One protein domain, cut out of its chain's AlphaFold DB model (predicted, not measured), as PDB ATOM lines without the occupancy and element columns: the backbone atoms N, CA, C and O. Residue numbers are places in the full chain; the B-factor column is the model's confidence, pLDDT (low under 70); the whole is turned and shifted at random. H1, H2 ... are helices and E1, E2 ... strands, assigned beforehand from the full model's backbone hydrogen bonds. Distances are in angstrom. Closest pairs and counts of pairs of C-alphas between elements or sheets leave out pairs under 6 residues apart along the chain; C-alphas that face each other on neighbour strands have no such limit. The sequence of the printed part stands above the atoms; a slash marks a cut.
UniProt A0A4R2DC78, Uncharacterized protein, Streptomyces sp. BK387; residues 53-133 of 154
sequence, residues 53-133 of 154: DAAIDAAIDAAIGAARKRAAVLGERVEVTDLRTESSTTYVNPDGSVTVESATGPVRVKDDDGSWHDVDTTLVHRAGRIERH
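What this domain is: This is residues 53 to 133 of the 154 residues of an uncharacterized protein of Streptomyces sp. BK387 (UniProt A0A4R2DC78). Three small two-stranded hairpins, E1 with E2, E3 with E4 and E5 with E6, are strung one after another along an elongated chain path, with one long helix, H1, at the end by E1 and E2. H1 comes near E1 with its residues 64 to 72, its residues 53 to 58 stick out, and the hairpin E5 with E6 makes the far end. The printed part has 81 residues, with one named helix followed by six named strands; the three sheets are antiparallel, and the class is mixed, helices and strands. It is only just loose, close to extended, with a radius of gyration of the C-alphas of 17.3 A and spans of 54 by 31 by 23 A.

How they stand to each other: E1, residues 88 to 92, and E2, residues 98 to 102, form an antiparallel hairpin at 163 degrees, with N 89 and O 101 2.8 A apart. Residues 78 to 79 pair with residues 91 to 92 of E1, antiparallel. The closest C-alphas of H1, residues 53 to 74, and E1 are those of Arg 68 and Val 92, 5.9 A apart. H1 and E2 are only just apart, at 8.5 A. In the hairpin of E3, residues 108 to 110, and E4, residues 116 to 118, N 109 and O 117 are 2.8 A apart. In that of E5, residues 123 to 126, and E6, residues 129 to 132, N 124 and O 131 are 2.9 A apart. E2 and E3 are apart, as are E4 and E5. In H1 every O i to N i+4 pair is within hydrogen-bond range.

Where its parts are: H1 spans 31.6 A from C-alpha 53 at (124.786, 127.899, 188.126). E1 spans 13.6 A and E2 13.1 A. E6 ends with C-alpha 132 at (158.758, 120.088, 168.347).

The domain as a whole: The C-alphas farthest apart, of Ala 54 and Ala 127, are 55.9 A apart. The printed part has no cut. The link from H1 to E1, 13 residues, is long. No printed residue is under 70 in pLDDT.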
ATOM      1  N   ASP A  53     125.269 128.218 189.475       92.94
ATOM      2  CA  ASP A  53     124.786 127.899 188.126       92.94
ATOM      3  C   ASP A  53     123.996 129.088 187.550       92.94
ATOM      4  O   ASP A  53     124.220 129.508 186.416       92.94
ATOM      5  N   ALA A  54     123.142 129.711 188.370       94.06
ATOM      6  CA  ALA A  54     122.381 130.894 187.972       94.06
ATOM      7  C   ALA A  54     123.283 132.107 187.676       94.06
ATOM      8  O   ALA A  54     123.011 132.886 186.758       94.06
ATOM      9  N   ALA A  55     124.365 132.279 188.440       95.31
ATOM     10  CA  ALA A  55     125.340 133.336 188.194       95.31
ATOM     11  C   ALA A  55     126.104 133.118 186.876       95.31
ATOM     12  O   ALA A  55     126.360 134.086 186.152       95.31
ATOM     13  N   ILE A  56     126.439 131.864 186.548       96.12
ATOM     14  CA  ILE A  56     127.061 131.501 185.270       96.12
ATOM     15  C   ILE A  56     126.114 131.834 184.117       96.12
ATOM     16  O   ILE A  56     126.517 132.564 183.213       96.12
ATOM     17  N   ASP A  57     124.855 131.399 184.170       96.81
ATOM     18  CA  ASP A  57     123.873 131.669 183.111       96.81
ATOM     19  C   ASP A  57     123.695 133.175 182.860       96.81
ATOM     20  O   ASP A  57     123.750 133.641 181.718       96.81
ATOM     21  N   ALA A  58     123.595 133.972 183.927       97.44
ATOM     22  CA  ALA A  58     123.504 135.426 183.813       97.44
ATOM     23  C   ALA A  58     124.752 136.052 183.157       97.44
ATOM     24  O   ALA A  58     124.638 137.002 182.372       97.44
ATOM     25  N   ALA A  59     125.947 135.533 183.453       97.56
ATOM     26  CA  ALA A  59     127.186 135.987 182.825       97.56
ATOM     27  C   ALA A  59     127.231 135.630 181.329       97.56
ATOM     28  O   ALA A  59     127.637 136.461 180.509       97.56
ATOM     29  N   ILE A  60     126.761 134.434 180.963       97.94
ATOM     30  CA  ILE A  60     126.641 133.985 179.571       97.94
ATOM     31  C   ILE A  60     125.689 134.905 178.795       97.94
ATOM     32  O   ILE A  60     126.053 135.416 177.730       97.94
ATOM     33  N   ASP A  61     124.506 135.183 179.343       98.25
ATOM     34  CA  ASP A  61     123.514 136.065 178.722       98.25
ATOM     35  C   ASP A  61     124.048 137.486 178.523       98.25
ATOM     36  O   ASP A  61     123.880 138.089 177.455       98.25
ATOM     37  N   ALA A  62     124.749 138.023 179.525       98.31
ATOM     38  CA  ALA A  62     125.383 139.332 179.429       98.31
ATOM     39  C   ALA A  62     126.450 139.369 178.319       98.31
ATOM     40  O   ALA A  62     126.487 140.326 177.534       98.31
ATOM     41  N   ALA A  63     127.282 138.328 178.212       98.31
ATOM     42  CA  ALA A  63     128.319 138.220 177.189       98.31
ATOM     43  C   ALA A  63     127.719 138.142 175.772       98.31
ATOM     44  O   ALA A  63     128.127 138.894 174.879       98.31
ATOM     45  N   ILE A  64     126.685 137.315 175.572       98.50
ATOM     46  CA  ILE A  64     125.961 137.211 174.294       98.50
ATOM     47  C   ILE A  64     125.274 138.540 173.954       98.50
ATOM     48  O   ILE A  64     125.371 139.019 172.822       98.50
ATOM     49  N   GLY A  65     124.609 139.179 174.919       98.44
ATOM     50  CA  GLY A  65     123.945 140.469 174.724       98.44
ATOM     51  C   GLY A  65     124.914 141.591 174.339       98.44
ATOM     52  O   GLY A  65     124.605 142.426 173.481       98.44
ATOM     53  N   ALA A  66     126.113 141.610 174.926       98.38
ATOM     54  CA  ALA A  66     127.171 142.539 174.542       98.38
ATOM     55  C   ALA A  66     127.684 142.268 173.118       98.38
ATOM     56  O   ALA A  66     127.818 143.210 172.331       98.38
ATOM     57  N   ALA A  67     127.917 141.002 172.766       98.56
ATOM     58  CA  ALA A  67     128.362 140.606 171.433       98.56
ATOM     59  C   ALA A  67     127.315 140.911 170.348       98.56
ATOM     60  O   ALA A  67     127.687 141.434 169.303       98.56
ATOM     61  N   ARG A  68     126.013 140.720 170.614       98.62
ATOM     62  CA  ARG A  68     124.910 141.108 169.703       98.62
ATOM     63  C   ARG A  68     124.952 142.579 169.328       98.62
ATOM     64  O   ARG A  68     124.894 142.914 168.149       98.62
ATOM     65  N   LYS A  69     125.097 143.460 170.321       98.56
ATOM     66  CA  LYS A  69     125.207 144.905 170.070       98.56
ATOM     67  C   LYS A  69     126.414 145.228 169.189       98.56
ATOM     68  O   LYS A  69     126.298 146.040 168.281       98.56
ATOM     69  N   ARG A  70     127.559 144.583 169.437       98.62
ATOM     70  CA  ARG A  70     128.775 144.784 168.636       98.62
ATOM     71  C   ARG A  70     128.614 144.263 167.209       98.62
ATOM     72  O   ARG A  70     128.914 145.003 166.284       98.62
ATOM     73  N   ALA A  71     128.098 143.049 167.033       98.56
ATOM     74  CA  ALA A  71     127.896 142.435 165.722       98.56
ATOM     75  C   ALA A  71     126.934 143.253 164.849       98.56
ATOM     76  O   ALA A  71     127.212 143.488 163.677       98.56
ATOM     77  N   ALA A  72     125.851 143.769 165.438       98.12
ATOM     78  CA  ALA A  72     124.909 144.638 164.737       98.12
ATOM     79  C   ALA A  72     125.544 145.968 164.289       98.12
ATOM     80  O   ALA A  72     125.262 146.444 163.195       98.12
ATOM     81  N   VAL A  73     126.409 146.565 165.120       98.50
ATOM     82  CA  VAL A  73     127.099 147.828 164.794       98.50
ATOM     83  C   VAL A  73     128.197 147.626 163.750       98.50
ATOM     84  O   VAL A  73     128.352 148.462 162.866       98.50
ATOM     85  N   LEU A  74     128.966 146.540 163.855       97.94
ATOM     86  CA  LEU A  74     130.091 146.263 162.959       97.94
ATOM     87  C   LEU A  74     129.651 145.637 161.630       97.94
ATOM     88  O   LEU A  74     130.385 145.713 160.649       97.94
ATOM     89  N   GLY A  75     128.471 145.013 161.582       98.19
ATOM     90  CA  GLY A  75     128.019 144.257 160.413       98.19
ATOM     91  C   GLY A  75     128.815 142.968 160.179       98.19
ATOM     92  O   GLY A  75     128.719 142.374 159.108       98.19
ATOM     93  N   GLU A  76     129.585 142.518 161.171       98.38
ATOM     94  CA  GLU A  76     130.390 141.297 161.124       98.38
ATOM     95  C   GLU A  76     130.109 140.395 162.330       98.38
ATOM     96  O   GLU A  76     129.589 140.836 163.359       98.38
ATOM     97  N   ARG A  77     130.433 139.106 162.202       98.38
ATOM     98  CA  ARG A  77     130.305 138.173 163.324       98.38
ATOM     99  C   ARG A  77     131.309 138.529 164.421       98.38
ATOM    100  O   ARG A  77     132.476 138.785 164.137       98.38
ATOM    101  N   VAL A  78     130.874 138.483 165.673       98.69
ATOM    102  CA  VAL A  78     131.700 138.790 166.846       98.69
ATOM    103  C   VAL A  78     131.818 137.554 167.718       98.69
ATOM    104  O   VAL A  78     130.820 136.924 168.059       98.69
ATOM    105  N   GLU A  79     133.041 137.210 168.098       98.31
ATOM    106  CA  GLU A  79     133.293 136.099 169.007       98.31
ATOM    107  C   GLU A  79     132.938 136.444 170.462       98.31
ATOM    108  O   GLU A  79     133.258 137.526 170.961       98.31
ATOM    109  N   VAL A  80     132.329 135.487 171.163       98.50
ATOM    110  CA  VAL A  80     132.083 135.528 172.609       98.50
ATOM    111  C   VAL A  80     133.214 134.786 173.322       98.50
ATOM    112  O   VAL A  80     133.138 133.583 173.567       98.50
ATOM    113  N   THR A  81     134.292 135.503 173.639       96.56
ATOM    114  CA  THR A  81     135.533 134.912 174.170       96.56
ATOM    115  C   THR A  81     135.372 134.211 175.518       96.56
ATOM    116  O   THR A  81     136.102 133.261 175.779       96.56
ATOM    117  N   ASP A  82     134.421 134.627 176.357       95.88
ATOM    118  CA  ASP A  82     134.128 133.968 177.642       95.88
ATOM    119  C   ASP A  82     133.583 132.542 177.473       95.88
ATOM    120  O   ASP A  82     133.749 131.706 178.356       95.88
ATOM    121  N   LEU A  83     132.983 132.242 176.317       97.25
ATOM    122  CA  LEU A  83     132.463 130.913 175.976       97.25
ATOM    123  C   LEU A  83     133.469 130.067 175.186       97.25
ATOM    124  O   LEU A  83     133.148 128.957 174.757       97.25
ATOM    125  N   ARG A  84     134.674 130.596 174.942       97.00
ATOM    126  CA  ARG A  84     135.725 129.891 174.211       97.00
ATOM    127  C   ARG A  84     136.262 128.740 175.056       97.00
ATOM    128  O   ARG A  84     136.647 128.925 176.210       97.00
ATOM    129  N   THR A  85     136.393 127.578 174.425       97.00
ATOM    130  CA  THR A  85     137.096 126.423 174.992       97.00
ATOM    131  C   THR A  85     138.264 126.008 174.097       97.00
ATOM    132  O   THR A  85     138.519 126.598 173.039       97.00
ATOM    133  N   GLU A  86     138.975 124.961 174.512       97.75
ATOM    134  CA  GLU A  86     140.062 124.344 173.745       97.75
ATOM    135  C   GLU A  86     139.609 123.839 172.365       97.75
ATOM    136  O   GLU A  86     140.411 123.787 171.432       97.75
ATOM    137  N   SER A  87     138.330 123.489 172.210       98.00
ATOM    138  CA  SER A  87     137.780 122.895 170.987       98.00
ATOM    139  C   SER A  87     136.544 123.606 170.438       98.00
ATOM    140  O   SER A  87     136.080 123.225 169.366       98.00
ATOM    141  N   SER A  88     136.013 124.636 171.107       98.06
ATOM    142  CA  SER A  88     134.830 125.372 170.646       98.06
ATOM    143  C   SER A  88     135.021 126.885 170.611       98.06
ATOM    144  O   SER A  88     135.741 127.473 171.425       98.06
ATOM    145  N   THR A  89     134.346 127.519 169.657       98.50
ATOM    146  CA  THR A  89     134.234 128.971 169.542       98.50
ATOM    147  C   THR A  89     132.785 129.363 169.289       98.50
ATOM    148  O   THR A  89     132.157 128.858 168.361       98.50
ATOM    149  N   THR A  90     132.270 130.295 170.086       98.62
ATOM    150  CA  THR A  90     130.913 130.830 169.935       98.62
ATOM    151  C   THR A  90     130.966 132.212 169.305       98.62
ATOM    152  O   THR A  90     131.670 133.097 169.790       98.62
ATOM    153  N   TYR A  91     130.181 132.416 168.255       98.81
ATOM    154  CA  TYR A  91     130.027 133.686 167.560       98.81
ATOM    155  C   TYR A  91     128.587 134.169 167.638       98.81
ATOM    156  O   TYR A  91     127.642 133.384 167.587       98.81
ATOM    157  N   VAL A  92     128.430 135.485 167.685       98.81
ATOM    158  CA  VAL A  92     127.175 136.165 167.399       98.81
ATOM    159  C   VAL A  92     127.274 136.797 166.019       98.81
ATOM    160  O   VAL A  92     128.190 137.571 165.752       98.81
ATOM    161  N   ASN A  93     126.330 136.471 165.148       98.69
ATOM    162  CA  ASN A  93     126.273 136.973 163.782       98.69
ATOM    163  C   ASN A  93     125.574 138.349 163.718       98.69
ATOM    164  O   ASN A  93     124.836 138.707 164.642       98.69
ATOM    165  N   PRO A  94     125.759 139.126 162.632       98.38
ATOM    166  CA  PRO A  94     125.130 140.445 162.469       98.38
ATOM    167  C   PRO A  94     123.599 140.420 162.503       98.38
ATOM    168  O   PRO A  94     122.972 141.386 162.928       98.38
ATOM    169  N   ASP A  95     122.998 139.307 162.078       97.50
ATOM    170  CA  ASP A  95     121.552 139.067 162.117       97.50
ATOM    171  C   ASP A  95     121.030 138.707 163.524       97.50
ATOM    172  O   ASP A  95     119.832 138.500 163.716       97.50
ATOM    173  N   GLY A  96     121.917 138.637 164.522       97.19
ATOM    174  CA  GLY A  96     121.607 138.299 165.909       97.19
ATOM    175  C   GLY A  96     121.578 136.799 166.213       97.19
ATOM    176  O   GLY A  96     121.433 136.433 167.389       97.19
ATOM    177  N   SER A  97     121.741 135.935 165.204       98.62
ATOM    178  CA  SER A  97     121.877 134.490 165.399       98.62
ATOM    179  C   SER A  97     123.197 134.142 166.100       98.62
ATOM    180  O   SER A  97     124.154 134.920 166.099       98.62
ATOM    181  N   VAL A  98     123.240 132.975 166.745       98.69
ATOM    182  CA  VAL A  98     124.430 132.467 167.443       98.69
ATOM    183  C   VAL A  98     124.923 131.226 166.713       98.69
ATOM    184  O   VAL A  98     124.144 130.318 166.432       98.69
ATOM    185  N   THR A  99     126.219 131.175 166.423       98.69
ATOM    186  CA  THR A  99     126.874 130.024 165.799       98.69
ATOM    187  C   THR A  99     127.950 129.493 166.726       98.69
ATOM    188  O   THR A  99     128.763 130.256 167.236       98.69
ATOM    189  N   VAL A 100     127.976 128.177 166.917       98.56
ATOM    190  CA  VAL A 100     129.053 127.496 167.636       98.56
ATOM    191  C   VAL A 100     129.831 126.661 166.634       98.56
ATOM    192  O   VAL A 100     129.271 125.791 165.969       98.56
ATOM    193  N   GLU A 101     131.121 126.942 166.521       98.38
ATOM    194  CA  GLU A 101     132.068 126.126 165.774       98.38
ATOM    195  C   GLU A 101     132.778 125.194 166.759       98.38
ATOM    196  O   GLU A 101     133.327 125.656 167.758       98.38
ATOM    197  N   SER A 102     132.773 123.891 166.473       98.25
ATOM    198  CA  SER A 102     133.387 122.867 167.324       98.25
ATOM    199  C   SER A 102     134.343 121.992 166.517       98.25
ATOM    200  O   SER A 102     134.041 121.603 165.389       98.25
ATOM    201  N   ALA A 103     135.478 121.651 167.116       97.69
ATOM    202  CA  ALA A 103     136.473 120.736 166.576       97.69
ATOM    203  C   ALA A 103     136.390 119.356 167.250       97.69
ATOM    204  O   ALA A 103     135.888 119.211 168.364       97.69
ATOM    205  N   THR A 104     136.924 118.328 166.586       97.44
ATOM    206  CA  THR A 104     136.982 116.951 167.117       97.44
ATOM    207  C   THR A 104     138.018 116.764 168.229       97.44
ATOM    208  O   THR A 104     138.041 115.720 168.877       97.44
ATOM    209  N   GLY A 105     138.862 117.768 168.470       94.75
ATOM    210  CA  GLY A 105     139.838 117.803 169.550       94.75
ATOM    211  C   GLY A 105     140.299 119.235 169.844       94.75
ATOM    212  O   GLY A 105     139.813 120.173 169.205       94.75
ATOM    213  N   PRO A 106     141.222 119.417 170.803       95.88
ATOM    214  CA  PRO A 106     141.799 120.720 171.109       95.88
ATOM    215  C   PRO A 106     142.501 121.322 169.890       95.88
ATOM    216  O   PRO A 106     143.391 120.702 169.308       95.88
ATOM    217  N   VAL A 107     142.113 122.539 169.521       96.56
ATOM    218  CA  VAL A 107     142.786 123.351 168.490       96.56
ATOM    219  C   VAL A 107     143.586 124.493 169.107       96.56
ATOM    220  O   VAL A 107     144.444 125.076 168.451       96.56
ATOM    221  N   ARG A 108     143.330 124.782 170.386       95.94
ATOM    222  CA  ARG A 108     144.001 125.802 171.185       95.94
ATOM    223  C   ARG A 108     144.151 125.346 172.632       95.94
ATOM    224  O   ARG A 108     143.364 124.532 173.104       95.94
ATOM    225  N   VAL A 109     145.133 125.906 173.324       94.69
ATOM    226  CA  VAL A 109     145.452 125.635 174.731       94.69
ATOM    227  C   VAL A 109     145.478 126.953 175.492       94.69
ATOM    228  O   VAL A 109     145.889 127.977 174.942       94.69
ATOM    229  N   LYS A 110     145.012 126.923 176.742       94.94
ATOM    230  CA  LYS A 110     145.098 128.056 177.663       94.94
ATOM    231  C   LYS A 110     146.302 127.870 178.583       94.94
ATOM    232  O   LYS A 110     146.376 126.856 179.272       94.94
ATOM    233  N   ASP A 111     147.217 128.829 178.585       93.38
ATOM    234  CA  ASP A 111     148.368 128.846 179.490       93.38
ATOM    235  C   ASP A 111     147.952 129.212 180.924       93.38
ATOM    236  O   ASP A 111     146.855 129.727 181.173       93.38
ATOM    237  N   ASP A 112     148.857 128.990 181.880       95.06
ATOM    238  CA  ASP A 112     148.658 129.323 183.299       95.06
ATOM    239  C   ASP A 112     148.396 130.824 183.536       95.06
ATOM    240  O   ASP A 112     147.769 131.203 184.527       95.06
ATOM    241  N   ASP A 113     148.856 131.690 182.626       93.88
ATOM    242  CA  ASP A 113     148.610 133.138 182.645       93.88
ATOM    243  C   ASP A 113     147.240 133.536 182.058       93.88
ATOM    244  O   ASP A 113     146.855 134.707 182.074       93.88
ATOM    245  N   GLY A 114     146.486 132.556 181.557       92.12
ATOM    246  CA  GLY A 114     145.170 132.717 180.962       92.12
ATOM    247  C   GLY A 114     145.172 133.092 179.480       92.12
ATOM    248  O   GLY A 114     144.086 133.268 178.918       92.12
ATOM    249  N   SER A 115     146.341 133.202 178.844       94.12
ATOM    250  CA  SER A 115     146.461 133.446 177.407       94.12
ATOM    251  C   SER A 115     146.137 132.189 176.593       94.12
ATOM    252  O   SER A 115     146.312 131.065 177.053       94.12
ATOM    253  N   TRP A 116     145.604 132.380 175.385       94.31
ATOM    254  CA  TRP A 116     145.267 131.291 174.466       94.31
ATOM    255  C   TRP A 116     146.278 131.229 173.327       94.31
ATOM    256  O   TRP A 116     146.548 132.257 172.706       94.31
ATOM    257  N   HIS A 117     146.735 130.023 172.990       93.25
ATOM    258  CA  HIS A 117     147.593 129.771 171.828       93.25
ATOM    259  C   HIS A 117     147.093 128.574 171.037       93.25
ATOM    260  O   HIS A 117     146.557 127.624 171.608       93.25
ATOM    261  N   ASP A 118     147.287 128.609 169.724       93.50
ATOM    262  CA  ASP A 118     146.947 127.484 168.859       93.50
ATOM    263  C   ASP A 118     147.883 126.295 169.117       93.50
ATOM    264  O   ASP A 118     149.063 126.453 169.445       93.50
ATOM    265  N   VAL A 119     147.356 125.081 168.952       91.31
ATOM    266  CA  VAL A 119     148.154 123.858 169.081       91.31
ATOM    267  C   VAL A 119     149.164 123.788 167.933       91.31
ATOM    268  O   VAL A 119     148.793 123.600 166.773       91.31
ATOM    269  N   ASP A 120     150.457 123.876 168.258       87.31
ATOM    270  CA  ASP A 120     151.524 123.666 167.278       87.31
ATOM    271  C   ASP A 120     151.671 122.168 166.963       87.31
ATOM    272  O   ASP A 120     152.230 121.382 167.735       87.31
ATOM    273  N   THR A 121     151.146 121.775 165.805       87.06
ATOM    274  CA  THR A 121     151.241 120.411 165.264       87.06
ATOM    275  C   THR A 121     152.469 120.207 164.376       87.06
ATOM    276  O   THR A 121     152.661 119.123 163.821       87.06
ATOM    277  N   THR A 122     153.328 121.220 164.236       88.00
ATOM    278  CA  THR A 122     154.509 121.138 163.384       88.00
ATOM    279  C   THR A 122     155.672 120.455 164.111       88.00
ATOM    280  O   THR A 122     156.039 120.753 165.253       88.00
ATOM    281  N   LEU A 123     156.264 119.476 163.430       86.62
ATOM    282  CA  LEU A 123     157.412 118.710 163.900       86.62
ATOM    283  C   LEU A 123     158.570 118.935 162.931       86.62
ATOM    284  O   LEU A 123     158.394 118.856 161.716       86.62
ATOM    285  N   VAL A 124     159.759 119.206 163.464       88.62
ATOM    286  CA  VAL A 124     160.975 119.411 162.670       88.62
ATOM    287  C   VAL A 124     161.941 118.256 162.882       88.62
ATOM    288  O   VAL A 124     162.103 117.753 163.992       88.62
ATOM    289  N   HIS A 125     162.609 117.838 161.811       88.75
ATOM    290  CA  HIS A 125     163.650 116.822 161.884       88.75
ATOM    291  C   HIS A 125     165.024 117.494 161.936       88.75
ATOM    292  O   HIS A 125     165.415 118.198 161.005       88.75
ATOM    293  N   ARG A 126     165.769 117.285 163.025       85.25
ATOM    294  CA  ARG A 126     167.104 117.856 163.232       85.25
ATOM    295  C   ARG A 126     168.062 116.774 163.710       85.25
ATOM    296  O   ARG A 126     167.823 116.134 164.726       85.25
ATOM    297  N   ALA A 127     169.156 116.581 162.971       84.94
ATOM    298  CA  ALA A 127     170.216 115.622 163.302       84.94
ATOM    299  C   ALA A 127     169.699 114.199 163.624       84.94
ATOM    300  O   ALA A 127     170.149 113.570 164.578       84.94
ATOM    301  N   GLY A 128     168.726 113.702 162.849       85.94
ATOM    302  CA  GLY A 128     168.145 112.371 163.064       85.94
ATOM    303  C   GLY A 128     167.099 112.298 164.183       85.94
ATOM    304  O   GLY A 128     166.681 111.200 164.545       85.94
ATOM    305  N   ARG A 129     166.691 113.436 164.763       85.62
ATOM    306  CA  ARG A 129     165.713 113.511 165.853       85.62
ATOM    307  C   ARG A 129     164.490 114.324 165.442       85.62
ATOM    308  O   ARG A 129     164.621 115.356 164.784       85.62
ATOM    309  N   ILE A 130     163.307 113.863 165.841       85.44
ATOM    310  CA  ILE A 130     162.062 114.625 165.717       85.44
ATOM    311  C   ILE A 130     161.959 115.545 166.929       85.44
ATOM    312  O   ILE A 130     161.935 115.089 168.071       85.44
ATOM    313  N   GLU A 131     161.929 116.843 166.675       85.38
ATOM    314  CA  GLU A 131     161.819 117.883 167.688       85.38
ATOM    315  C   GLU A 131     160.533 118.677 167.430       85.38
ATOM    316  O   GLU A 131     160.121 118.862 166.282       85.38
ATOM    317  N   ARG A 132     159.870 119.141 168.497       80.56
ATOM    318  CA  ARG A 132     158.758 120.088 168.347       80.56
ATOM    319  C   ARG A 132     159.288 121.322 167.633       80.56
ATOM    320  O   ARG A 132     160.357 121.823 167.997       80.56
ATOM    321  N   HIS A 133     158.545 121.825 166.659       79.12
ATOM    322  CA  HIS A 133     158.830 123.149 166.147       79.12
ATOM    323  C   HIS A 133     158.724 124.132 167.319       79.12
ATOM    324  O   HIS A 133     157.724 124.200 168.027       79.12
TER     325      HIS A 133